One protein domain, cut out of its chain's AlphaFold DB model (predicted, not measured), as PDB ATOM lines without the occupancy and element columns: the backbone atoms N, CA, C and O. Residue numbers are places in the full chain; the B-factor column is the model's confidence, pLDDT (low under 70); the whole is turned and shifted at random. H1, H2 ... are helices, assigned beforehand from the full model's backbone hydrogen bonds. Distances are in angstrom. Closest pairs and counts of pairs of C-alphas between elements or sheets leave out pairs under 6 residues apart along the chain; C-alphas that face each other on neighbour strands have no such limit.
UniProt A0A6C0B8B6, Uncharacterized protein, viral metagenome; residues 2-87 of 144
ATOM      1  N   GLU A   2      -5.832  30.484  21.050       90.50
ATOM      2  CA  GLU A   2      -5.894  29.032  20.779       90.50
ATOM      3  C   GLU A   2      -7.103  28.546  19.947       90.50
ATOM      4  O   GLU A   2      -6.938  27.802  18.987       90.50
ATOM      5  N   ARG A   3      -8.328  29.015  20.236       93.44
ATOM      6  CA  ARG A   3      -9.526  28.633  19.460       93.44
ATOM      7  C   ARG A   3      -9.424  28.999  17.976       93.44
ATOM      8  O   ARG A   3      -9.845  28.220  17.128       93.44
ATOM      9  N   VAL A   4      -8.937  30.200  17.664       95.81
ATOM     10  CA  VAL A   4      -8.837  30.678  16.274       95.81
ATOM     11  C   VAL A   4      -7.814  29.838  15.523       95.81
ATOM     12  O   VAL A   4      -8.067  29.413  14.404       95.81
ATOM     13  N   GLU A   5      -6.706  29.516  16.177       95.94
ATOM     14  CA  GLU A   5      -5.658  28.669  15.623       95.94
ATOM     15  C   GLU A   5      -6.140  27.229  15.393       95.94
ATOM     16  O   GLU A   5      -5.938  26.674  14.316       95.94
ATOM     17  N   GLN A   6      -6.893  26.658  16.340       96.12
ATOM     18  CA  GLN A   6      -7.529  25.350  16.183       96.12
ATOM     19  C   GLN A   6      -8.542  25.337  15.028       96.12
ATOM     20  O   GLN A   6      -8.593  24.380  14.254       96.12
ATOM     21  N   LEU A   7      -9.366  26.380  14.903       95.69
ATOM     22  CA  LEU A   7     -10.329  26.499  13.808       95.69
ATOM     23  C   LEU A   7      -9.623  26.627  12.460       95.69
ATOM     24  O   LEU A   7      -9.999  25.927  11.521       95.69
ATOM     25  N   ASN A   8      -8.583  27.456  12.390       95.56
ATOM     26  CA  ASN A   8      -7.777  27.631  11.188       95.56
ATOM     27  C   ASN A   8      -7.116  26.313  10.785       95.56
ATOM     28  O   ASN A   8      -7.255  25.907   9.638       95.56
ATOM     29  N   LYS A   9      -6.512  25.592  11.736       95.06
ATOM     30  CA  LYS A   9      -5.896  24.283  11.495       95.06
ATOM     31  C   LYS A   9      -6.897  23.270  10.931       95.06
ATOM     32  O   LYS A   9      -6.637  22.641   9.909       95.06
ATOM     33  N   ARG A  10      -8.088  23.171  11.527       93.44
ATOM     34  CA  ARG A  10      -9.151  22.275  11.034       93.44
ATOM     35  C   ARG A  10      -9.672  22.685   9.661       93.44
ATOM     36  O   ARG A  10     -10.096  21.832   8.889       93.44
ATOM     37  N   LEU A  11      -9.711  23.982   9.370       92.50
ATOM     38  CA  LEU A  11     -10.128  24.472   8.063       92.50
ATOM     39  C   LEU A  11      -9.079  24.140   6.999       92.50
ATOM     40  O   LEU A  11      -9.441  23.676   5.922       92.50
ATOM     41  N   THR A  12      -7.795  24.315   7.314       92.00
ATOM     42  CA  THR A  12      -6.701  23.975   6.401       92.00
ATOM     43  C   THR A  12      -6.611  22.474   6.151       92.00
ATOM     44  O   THR A  12      -6.464  22.073   5.004       92.00
ATOM     45  N   GLU A  13      -6.777  21.641   7.181       90.75
ATOM     46  CA  GLU A  13      -6.726  20.176   7.055       90.75
ATOM     47  C   GLU A  13      -7.853  19.622   6.172       90.75
ATOM     48  O   GLU A  13      -7.632  18.677   5.426       90.75
ATOM     49  N   ARG A  14      -9.046  20.229   6.201       87.31
ATOM     50  CA  ARG A  14     -10.168  19.817   5.338       87.31
ATOM     51  C   ARG A  14      -9.958  20.128   3.863       87.31
ATOM     52  O   ARG A  14     -10.533  19.450   3.026       87.31
ATOM     53  N   ASN A  15      -9.188  21.170   3.570       87.94
ATOM     54  CA  ASN A  15      -8.927  21.623   2.206       87.94
ATOM     55  C   ASN A  15      -7.557  21.155   1.698       87.94
ATOM     56  O   ASN A  15      -7.144  21.548   0.610       87.94
ATOM     57  N   ALA A  16      -6.830  20.360   2.482       87.50
ATOM     58  CA  ALA A  16      -5.577  19.774   2.054       87.50
ATOM     59  C   ALA A  16      -5.865  18.552   1.182       87.50
ATOM     60  O   ALA A  16      -6.638  17.677   1.561       87.50
ATOM     61  N   THR A  17      -5.226  18.485   0.019       84.31
ATOM     62  CA  THR A  17      -5.276  17.299  -0.836       84.31
ATOM     63  C   THR A  17      -4.714  16.089  -0.087       84.31
ATOM     64  O   THR A  17      -3.625  16.182   0.483       84.31
ATOM     65  N   SER A  18      -5.413  14.953  -0.105       84.69
ATOM     66  CA  SER A  18      -4.961  13.743   0.600       84.69
ATOM     67  C   SER A  18      -3.794  13.043  -0.105       84.69
ATOM     68  O   SER A  18      -2.885  12.543   0.556       84.69
ATOM     69  N   SER A  19      -3.795  13.013  -1.441       82.25
ATOM     70  CA  SER A  19      -2.787  12.327  -2.247       82.25
ATOM     71  C   SER A  19      -2.495  13.063  -3.555       82.25
ATOM     72  O   SER A  19      -3.304  13.832  -4.075       82.25
ATOM     73  N   THR A  20      -1.292  12.868  -4.101       83.44
ATOM     74  CA  THR A  20      -0.957  13.462  -5.401       83.44
ATOM     75  C   THR A  20      -1.461  12.548  -6.520       83.44
ATOM     76  O   THR A  20      -1.028  11.395  -6.577       83.44
ATOM     77  N   PRO A  21      -2.307  13.033  -7.445       81.00
ATOM     78  CA  PRO A  21      -2.866  12.192  -8.494       81.00
ATOM     79  C   PRO A  21      -1.809  11.722  -9.506       81.00
ATOM     80  O   PRO A  21      -0.710  12.284  -9.625       81.00
ATOM     81  N   SER A  22      -2.158  10.678 -10.260       84.25
ATOM     82  CA  SER A  22      -1.371  10.184 -11.393       84.25
ATOM     83  C   SER A  22      -1.215  11.249 -12.482       84.25
ATOM     84  O   SER A  22      -2.134  12.029 -12.740       84.25
ATOM     85  N   PHE A  23      -0.071  11.249 -13.163       83.69
ATOM     86  CA  PHE A  23       0.197  12.179 -14.259       83.69
ATOM     87  C   PHE A  23      -0.643  11.867 -15.500       83.69
ATOM     88  O   PHE A  23      -0.898  10.706 -15.816       83.69
ATOM     89  N   TYR A  24      -1.016  12.915 -16.235       82.19
ATOM     90  CA  TYR A  24      -1.577  12.796 -17.576       82.19
ATOM     91  C   TYR A  24      -0.492  13.121 -18.602       82.19
ATOM     92  O   TYR A  24       0.018  14.242 -18.637       82.19
ATOM     93  N   PHE A  25      -0.121  12.141 -19.424       83.62
ATOM     94  CA  PHE A  25       0.843  12.349 -20.498       83.62
ATOM     95  C   PHE A  25       0.109  12.746 -21.775       83.62
ATOM     96  O   PHE A  25      -0.641  11.957 -22.344       83.62
ATOM     97  N   SER A  26       0.355  13.964 -22.252       83.00
ATOM     98  CA  SER A  26       0.015  14.330 -23.625       83.00
ATOM     99  C   SER A  26       1.138  13.857 -24.554       83.00
ATOM    100  O   SER A  26       2.296  14.222 -24.303       83.00
ATOM    101  N   PRO A  27       0.854  13.102 -25.629       81.00
ATOM    102  CA  PRO A  27       1.880  12.767 -26.606       81.00
ATOM    103  C   PRO A  27       2.432  14.056 -27.225       81.00
ATOM    104  O   PRO A  27       1.669  14.932 -27.638       81.00
ATOM    105  N   ARG A  28       3.761  14.203 -27.266       82.50
ATOM    106  CA  ARG A  28       4.385  15.336 -27.960       82.50
ATOM    107  C   ARG A  28       4.502  15.006 -29.449       82.50
ATOM    108  O   ARG A  28       4.920  13.898 -29.773       82.50
ATOM    109  N   PRO A  29       4.166  15.931 -30.359       84.38
ATOM    110  CA  PRO A  29       4.389  15.706 -31.780       84.38
ATOM    111  C   PRO A  29       5.893  15.623 -32.072       84.38
ATOM    112  O   PRO A  29       6.684  16.388 -31.520       84.38
ATOM    113  N   VAL A  30       6.275  14.709 -32.963       81.81
ATOM    114  CA  VAL A  30       7.658  14.527 -33.431       81.81
ATOM    115  C   VAL A  30       7.737  14.972 -34.891       81.81
ATOM    116  O   VAL A  30       6.810  14.698 -35.657       81.81
ATOM    117  N   PRO A  31       8.802  15.680 -35.308       85.25
ATOM    118  CA  PRO A  31       8.952  16.095 -36.696       85.25
ATOM    119  C   PRO A  31       9.120  14.882 -37.621       85.25
ATOM    120  O   PRO A  31      10.149  14.218 -37.610       85.25
ATOM    121  N   THR A  32       8.139  14.643 -38.490       84.88
ATOM    122  CA  THR A  32       8.166  13.560 -39.493       84.88
ATOM    123  C   THR A  32       8.668  14.010 -40.868       84.88
ATOM    124  O   THR A  32       8.709  13.217 -41.803       84.88
ATOM    125  N   LYS A  33       9.069  15.280 -41.021       86.31
ATOM    126  CA  LYS A  33       9.386  15.900 -42.323       86.31
ATOM    127  C   LYS A  33      10.443  15.145 -43.142       86.31
ATOM    128  O   LYS A  33      10.371  15.147 -44.365       86.31
ATOM    129  N   TYR A  34      11.417  14.531 -42.478       83.75
ATOM    130  CA  TYR A  34      12.521  13.805 -43.120       83.75
ATOM    131  C   TYR A  34      12.441  12.293 -42.881       83.75
ATOM    132  O   TYR A  34      13.425  11.577 -43.039       83.75
ATOM    133  N   THR A  35      11.265  11.818 -42.483       79.19
ATOM    134  CA  THR A  35      11.028  10.442 -42.071       79.19
ATOM    135  C   THR A  35      10.228   9.724 -43.148       79.19
ATOM    136  O   THR A  35       9.048  10.003 -43.348       79.19
ATOM    137  N   THR A  36      10.860   8.770 -43.829       81.88
ATOM    138  CA  THR A  36      10.211   7.935 -44.848       81.88
ATOM    139  C   THR A  36       9.958   6.554 -44.261       81.88
ATOM    140  O   THR A  36      10.913   5.877 -43.898       81.88
ATOM    141  N   MET A  37       8.688   6.143 -44.167       85.56
ATOM    142  CA  MET A  37       8.276   4.828 -43.643       85.56
ATOM    143  C   MET A  37       8.986   4.456 -42.323       85.56
ATOM    144  O   MET A  37       9.795   3.527 -42.303       85.56
ATOM    145  N   PRO A  38       8.732   5.179 -41.215       79.94
ATOM    146  CA  PRO A  38       9.375   4.872 -39.945       79.94
ATOM    147  C   PRO A  38       8.940   3.480 -39.477       79.94
ATOM    148  O   PRO A  38       7.789   3.269 -39.109       79.94
ATOM    149  N   ILE A  39       9.873   2.530 -39.508       79.31
ATOM    150  CA  ILE A  39       9.698   1.191 -38.927       79.31
ATOM    151  C   ILE A  39       9.945   1.242 -37.409       79.31
ATOM    152  O   ILE A  39       9.465   0.392 -36.665       79.31
ATOM    153  N   VAL A  40      10.683   2.257 -36.945       77.56
ATOM    154  CA  VAL A  40      11.102   2.431 -35.552       77.56
ATOM    155  C   VAL A  40      10.589   3.763 -35.023       77.56
ATOM    156  O   VAL A  40      10.569   4.769 -35.738       77.56
ATOM    157  N   ASP A  41      10.178   3.745 -33.761       80.31
ATOM    158  CA  ASP A  41       9.737   4.919 -33.028       80.31
ATOM    159  C   ASP A  41      10.863   5.964 -32.906       80.31
ATOM    160  O   ASP A  41      12.015   5.635 -32.628       80.31
ATOM    161  N   GLN A  42      10.525   7.232 -33.144       78.19
ATOM    162  CA  GLN A  42      11.467   8.355 -33.149       78.19
ATOM    163  C   GLN A  42      11.481   9.122 -31.826       78.19
ATOM    164  O   GLN A  42      12.176  10.135 -31.714       78.19
ATOM    165  N   PHE A  43      10.720   8.680 -30.820       81.12
ATOM    166  CA  PHE A  43      10.764   9.312 -29.509       81.12
ATOM    167  C   PHE A  43      12.147   9.169 -28.872       81.12
ATOM    168  O   PHE A  43      12.714   8.084 -28.752       81.12
ATOM    169  N   CYS A  44      12.679  10.299 -28.409       81.81
ATOM    170  CA  CYS A  44      13.831  10.289 -27.523       81.81
ATOM    171  C   CYS A  44      13.414   9.668 -26.185       81.81
ATOM    172  O   CYS A  44      12.398  10.067 -25.606       81.81
ATOM    173  N   ALA A  45      14.190   8.695 -25.701       84.19
ATOM    174  CA  ALA A  45      13.957   8.099 -24.395       84.19
ATOM    175  C   ALA A  45      14.032   9.176 -23.300       84.19
ATOM    176  O   ALA A  45      14.915  10.037 -23.310       84.19
ATOM    177  N   SER A  46      13.095   9.133 -22.353       85.69
ATOM    178  CA  SER A  46      13.104  10.050 -21.215       85.69
ATOM    179  C   SER A  46      14.341   9.802 -20.351       85.69
ATOM    180  O   SER A  46      14.623   8.664 -19.988       85.69
ATOM    181  N   ALA A  47      15.041  10.872 -19.969       92.00
ATOM    182  CA  ALA A  47      16.133  10.800 -18.996       92.00
ATOM    183  C   ALA A  47      15.637  10.555 -17.558       92.00
ATOM    184  O   ALA A  47      16.429  10.241 -16.674       92.00
ATOM    185  N   VAL A  48      14.334  10.736 -17.316       90.25
ATOM    186  CA  VAL A  48      13.707  10.611 -15.998       90.25
ATOM    187  C   VAL A  48      12.718   9.454 -16.011       90.25
ATOM    188  O   VAL A  48      11.880   9.356 -16.913       90.25
ATOM    189  N   GLU A  49      12.806   8.602 -14.993       89.81
ATOM    190  CA  GLU A  49      11.879   7.493 -14.786       89.81
ATOM    191  C   GLU A  49      10.467   7.983 -14.448       89.81
ATOM    192  O   GLU A  49      10.261   8.995 -13.771       89.81
ATOM    193  N   ILE A  50       9.469   7.235 -14.914       87.81
ATOM    194  CA  ILE A  50       8.068   7.525 -14.623       87.81
ATOM    195  C   ILE A  50       7.764   7.086 -13.192       87.81
ATOM    196  O   ILE A  50       7.873   5.911 -12.847       87.81
ATOM    197  N   ASN A  51       7.316   8.029 -12.366       87.44
ATOM    198  CA  ASN A  51       6.790   7.712 -11.046       87.44
ATOM    199  C   ASN A  51       5.350   7.189 -11.186       87.44
ATOM    200  O   ASN A  51       4.415   7.963 -11.416       87.44
ATOM    201  N   TYR A  52       5.188   5.871 -11.079       84.75
ATOM    202  CA  TYR A  52       3.879   5.227 -11.081       84.75
ATOM    203  C   TYR A  52       3.158   5.508  -9.764       84.75
ATOM    204  O   TYR A  52       3.619   5.127  -8.689       84.75
ATOM    205  N   ARG A  53       2.008   6.173  -9.864       87.56
ATOM    206  CA  ARG A  53       1.121   6.452  -8.732       87.56
ATOM    207  C   ARG A  53      -0.143   5.621  -8.842       87.56
ATOM    208  O   ARG A  53      -0.538   5.237  -9.942       87.56
ATOM    209  N   GLN A  54      -0.773   5.381  -7.697       87.19
ATOM    210  CA  GLN A  54      -2.076   4.731  -7.655       87.19
ATOM    211  C   GLN A  54      -3.112   5.566  -8.427       87.19
ATOM    212  O   GLN A  54      -3.010   6.800  -8.458       87.19
ATOM    213  N   PRO A  55      -4.081   4.914  -9.090       86.62
ATOM    214  CA  PRO A  55      -5.181   5.624  -9.717       86.62
ATOM    215  C   PRO A  55      -6.018   6.339  -8.653       86.62
ATOM    216  O   PRO A  55      -6.215   5.819  -7.559       86.62
ATOM    217  N   TYR A  56      -6.520   7.522  -8.999       88.12
ATOM    218  CA  TYR A  56      -7.346   8.337  -8.112       88.12
ATOM    219  C   TYR A  56      -8.647   7.614  -7.743       88.12
ATOM    220  O   TYR A  56      -9.375   7.175  -8.639       88.12
ATOM    221  N   ASN A  57      -8.961   7.536  -6.449       87.75
ATOM    222  CA  ASN A  57     -10.214   6.976  -5.945       87.75
ATOM    223  C   ASN A  57     -11.032   8.046  -5.212       87.75
ATOM    224  O   ASN A  57     -10.618   8.529  -4.168       87.75
ATOM    225  N   THR A  58     -12.238   8.357  -5.687       83.81
ATOM    226  CA  THR A  58     -13.129   9.350  -5.056       83.81
ATOM    227  C   THR A  58     -13.539   9.020  -3.620       83.81
ATOM    228  O   THR A  58     -13.983   9.915  -2.906       83.81
ATOM    229  N   SER A  59     -13.446   7.752  -3.204       86.62
ATOM    230  CA  SER A  59     -13.809   7.325  -1.847       86.62
ATOM    231  C   SER A  59     -12.714   7.616  -0.817       86.62
ATOM    232  O   SER A  59     -13.031   7.932   0.327       86.62
ATOM    233  N   ASP A  60     -11.448   7.522  -1.228       86.81
ATOM    234  CA  ASP A  60     -10.288   7.594  -0.328       86.81
ATOM    235  C   ASP A  60      -9.467   8.874  -0.543       86.81
ATOM    236  O   ASP A  60      -8.832   9.382   0.385       86.81
ATOM    237  N   ASP A  61      -9.496   9.416  -1.764       88.25
ATOM    238  CA  ASP A  61      -8.733  10.584  -2.161       88.25
ATOM    239  C   ASP A  61      -9.599  11.842  -2.221       88.25
ATOM    240  O   ASP A  61     -10.597  11.924  -2.940       88.25
ATOM    241  N   TYR A  62      -9.158  12.874  -1.508       87.62
ATOM    242  CA  TYR A  62      -9.711  14.212  -1.585       87.62
ATOM    243  C   TYR A  62      -8.815  15.095  -2.450       87.62
ATOM    244  O   TYR A  62      -7.662  15.361  -2.100       87.62
ATOM    245  N   LEU A  63      -9.366  15.581  -3.564       87.25
ATOM    246  CA  LEU A  63      -8.727  16.555  -4.441       87.25
ATOM    247  C   LEU A  63      -9.617  17.804  -4.566       87.25
ATOM    248  O   LEU A  63     -10.608  17.777  -5.300       87.25
ATOM    249  N   PRO A  64      -9.286  18.909  -3.871       82.06
ATOM    250  CA  PRO A  64     -10.023  20.160  -3.977       82.06
ATOM    251  C   PRO A  64      -9.724  20.812  -5.333       82.06
ATOM    252  O   PRO A  64      -8.735  21.520  -5.510       82.06
ATOM    253  N   GLY A  65     -10.570  20.550  -6.322       79.62
ATOM    254  CA  GLY A  65     -10.446  21.112  -7.660       79.62
ATOM    255  C   GLY A  65     -11.685  20.850  -8.505       79.62
ATOM    256  O   GLY A  65     -12.516  20.009  -8.177       79.62
ATOM    257  N   THR A  66     -11.816  21.581  -9.610       74.44
ATOM    258  CA  THR A  66     -12.982  21.468 -10.505       74.44
ATOM    259  C   THR A  66     -12.895  20.258 -11.440       74.44
ATOM    260  O   THR A  66     -13.914  19.811 -11.954       74.44
ATOM    261  N   SER A  67     -11.690  19.727 -11.681       77.44
ATOM    262  CA  SER A  67     -11.466  18.588 -12.575       77.44
ATOM    263  C   SER A  67     -10.720  17.475 -11.853       77.44
ATOM    264  O   SER A  67      -9.569  17.652 -11.454       77.44
ATOM    265  N   ALA A  68     -11.367  16.319 -11.730       81.75
ATOM    266  CA  ALA A  68     -10.725  15.101 -11.259       81.75
ATOM    267  C   ALA A  68      -9.827  14.492 -12.360       81.75
ATOM    268  O   ALA A  68     -10.042  14.749 -13.551       81.75
ATOM    269  N   PRO A  69      -8.824  13.677 -11.992       87.50
ATOM    270  CA  PRO A  69      -8.029  12.919 -12.950       87.50
ATOM    271  C   PRO A  69      -8.899  11.951 -13.763       87.50
ATOM    272  O   PRO A  69      -9.786  11.295 -13.219       87.50
ATOM    273  N   TRP A  70      -8.586  11.795 -15.054       86.25
ATOM    274  CA  TRP A  70      -9.294  10.865 -15.947       86.25
ATOM    275  C   TRP A  70      -9.325   9.424 -15.418       86.25
ATOM    276  O   TRP A  70     -10.332   8.740 -15.579       86.25
ATOM    277  N   CYS A  71      -8.256   8.981 -14.747       87.81
ATOM    278  CA  CYS A  71      -8.149   7.619 -14.224       87.81
ATOM    279  C   CYS A  71      -9.266   7.258 -13.231       87.81
ATOM    280  O   CYS A  71      -9.713   6.114 -13.219       87.81
ATOM    281  N   GLY A  72      -9.765   8.225 -12.451       88.12
ATOM    282  CA  GLY A  72     -10.883   7.991 -11.534       88.12
ATOM    283  C   GLY A  72     -12.192   7.696 -12.268       88.12
ATOM    284  O   GLY A  72     -12.937   6.805 -11.863       88.12
ATOM    285  N   PHE A  73     -12.431   8.387 -13.388       87.62
ATOM    286  CA  PHE A  73     -13.593   8.149 -14.246       87.62
ATOM    287  C   PHE A  73     -13.446   6.845 -15.039       87.62
ATOM    288  O   PHE A  73     -14.361   6.028 -15.060       87.62
ATOM    289  N   SER A  74     -12.289   6.617 -15.670       90.00
ATOM    290  CA  SER A  74     -12.079   5.458 -16.546       90.00
ATOM    291  C   SER A  74     -12.124   4.121 -15.811       90.00
ATOM    292  O   SER A  74     -12.493   3.116 -16.407       90.00
ATOM    293  N   ASN A  75     -11.754   4.098 -14.530       90.25
ATOM    294  CA  ASN A  75     -11.815   2.884 -13.719       90.25
ATOM    295  C   ASN A  75     -13.231   2.579 -13.211       90.25
ATOM    296  O   ASN A  75     -13.517   1.435 -12.877       90.25
ATOM    297  N   ASN A  76     -14.116   3.581 -13.175       90.75
ATOM    298  CA  ASN A  76     -15.462   3.486 -12.607       90.75
ATOM    299  C   ASN A  76     -16.552   3.839 -13.633       90.75
ATOM    300  O   ASN A  76     -17.597   4.377 -13.269       90.75
ATOM    301  N   VAL A  77     -16.327   3.533 -14.918       92.00
ATOM    302  CA  VAL A  77     -17.236   3.909 -16.018       92.00
ATOM    303  C   VAL A  77     -18.661   3.419 -15.776       92.00
ATOM    304  O   VAL A  77     -19.602   4.172 -16.015       92.00
ATOM    305  N   ASP A  78     -18.844   2.207 -15.255       92.56
ATOM    306  CA  ASP A  78     -20.176   1.655 -14.986       92.56
ATOM    307  C   ASP A  78     -20.922   2.452 -13.908       92.56
ATOM    308  O   ASP A  78     -22.103   2.773 -14.059       92.56
ATOM    309  N   VAL A  79     -20.217   2.824 -12.836       90.31
ATOM    310  CA  VAL A  79     -20.765   3.624 -11.734       90.31
ATOM    311  C   VAL A  79     -21.121   5.023 -12.228       90.31
ATOM    312  O   VAL A  79     -22.233   5.493 -12.008       90.31
ATOM    313  N   GLU A  80     -20.214   5.662 -12.959       89.19
ATOM    314  CA  GLU A  80     -20.419   6.982 -13.557       89.19
ATOM    315  C   GLU A  80     -21.573   6.987 -14.562       89.19
ATOM    316  O   GLU A  80     -22.377   7.919 -14.608       89.19
ATOM    317  N   THR A  81     -21.700   5.923 -15.354       91.31
ATOM    318  CA  THR A  81     -22.797   5.755 -16.311       91.31
ATOM    319  C   THR A  81     -24.127   5.624 -15.581       91.31
ATOM    320  O   THR A  81     -25.093   6.296 -15.945       91.31
ATOM    321  N   LYS A  82     -24.172   4.827 -14.508       90.44
ATOM    322  CA  LYS A  82     -25.354   4.700 -13.654       90.44
ATOM    323  C   LYS A  82     -25.737   6.039 -13.022       90.44
ATOM    324  O   LYS A  82     -26.883   6.455 -13.154       90.44
ATOM    325  N   LEU A  83     -24.785   6.755 -12.424       86.81
ATOM    326  CA  LEU A  83     -25.020   8.070 -11.815       86.81
ATOM    327  C   LEU A  83     -25.488   9.115 -12.843       86.81
ATOM    328  O   LEU A  83     -26.348   9.941 -12.545       86.81
ATOM    329  N   ARG A  84     -24.973   9.071 -14.079       85.00
ATOM    330  CA  ARG A  84     -25.430   9.940 -15.178       85.00
ATOM    331  C   ARG A  84     -26.837   9.617 -15.660       85.00
ATOM    332  O   ARG A  84     -27.485  10.509 -16.212       85.00
ATOM    333  N   TYR A  85     -27.276   8.374 -15.507       83.38
ATOM    334  CA  TYR A  85     -28.629   7.950 -15.846       83.38
ATOM    335  C   TYR A  85     -29.618   8.253 -14.707       83.38
ATOM    336  O   TYR A  85     -30.732   8.695 -14.965       83.38
ATOM    337  N   GLU A  86     -29.184   8.152 -13.451       77.25
ATOM    338  CA  GLU A  86     -29.947   8.507 -12.241       77.25
ATOM    339  C   GLU A  86     -29.963  10.026 -11.949       77.25
ATOM    340  O   GLU A  86     -30.019  10.449 -10.795       77.25
ATOM    341  N   LYS A  87     -29.932  10.881 -12.982       69.00
ATOM    342  CA  LYS A  87     -29.967  12.352 -12.814       69.00
ATOM    343  C   LYS A  87     -31.207  12.851 -12.075       69.00
ATOM    344  O   LYS A  87     -31.149  13.897 -11.434       69.00
TER     345      LYS A  87
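Overview. This is residues 2 to 87 of the 144 residues of an uncharacterized protein of viral metagenome (UniProt A0A6C0B8B6). There is little regular structure: a long open loop, residues 15 to 69, goes out and folds back, with H1 sticking out at one end by residues 2 to 13 and the loop's far turn, residues 33 to 40, standing free at the other. Short H2 and H3 follow the loop as an arm off to one side, about perpendicular to each other. The printed part has 86 residues with three named helices, H1, H2, H3, and no named strand; its class is all helix, though these hold only 28 residues. It is extended, with a radius of gyration of the C-alphas of 20.8 A, and flat, spanning 69 by 40 by 20 A.

Along the chain. H1, residues 2 to 14, begins at C-alpha 2 (-5.894, 29.032, 20.779) and measures 18.5 A. H2 is residues 70 to 75, 8.7 A. H3, residues 77 to 85, measures 12.1 A and ends at C-alpha 85 (-28.629, 7.950, -15.846).

Arrangement. H1 is apart from H2 and H3. H2 and H3 are close but not clearly touching, about perpendicular at 83 degrees; their closest C-alphas, Phe 73 and Glu 80, are 7.0 A apart. In H1, H2 and H3 every O i to N i+4 pair is within hydrogen-bond range.

Size, cuts and confidence. The C-alphas farthest apart, Glu 2 and Thr 36, are 70.8 A apart. The printed part has no cut. The H1 to H2 link is long, 55 residues; H2 to H3 is tight. Only residue 87 has pLDDT under 70.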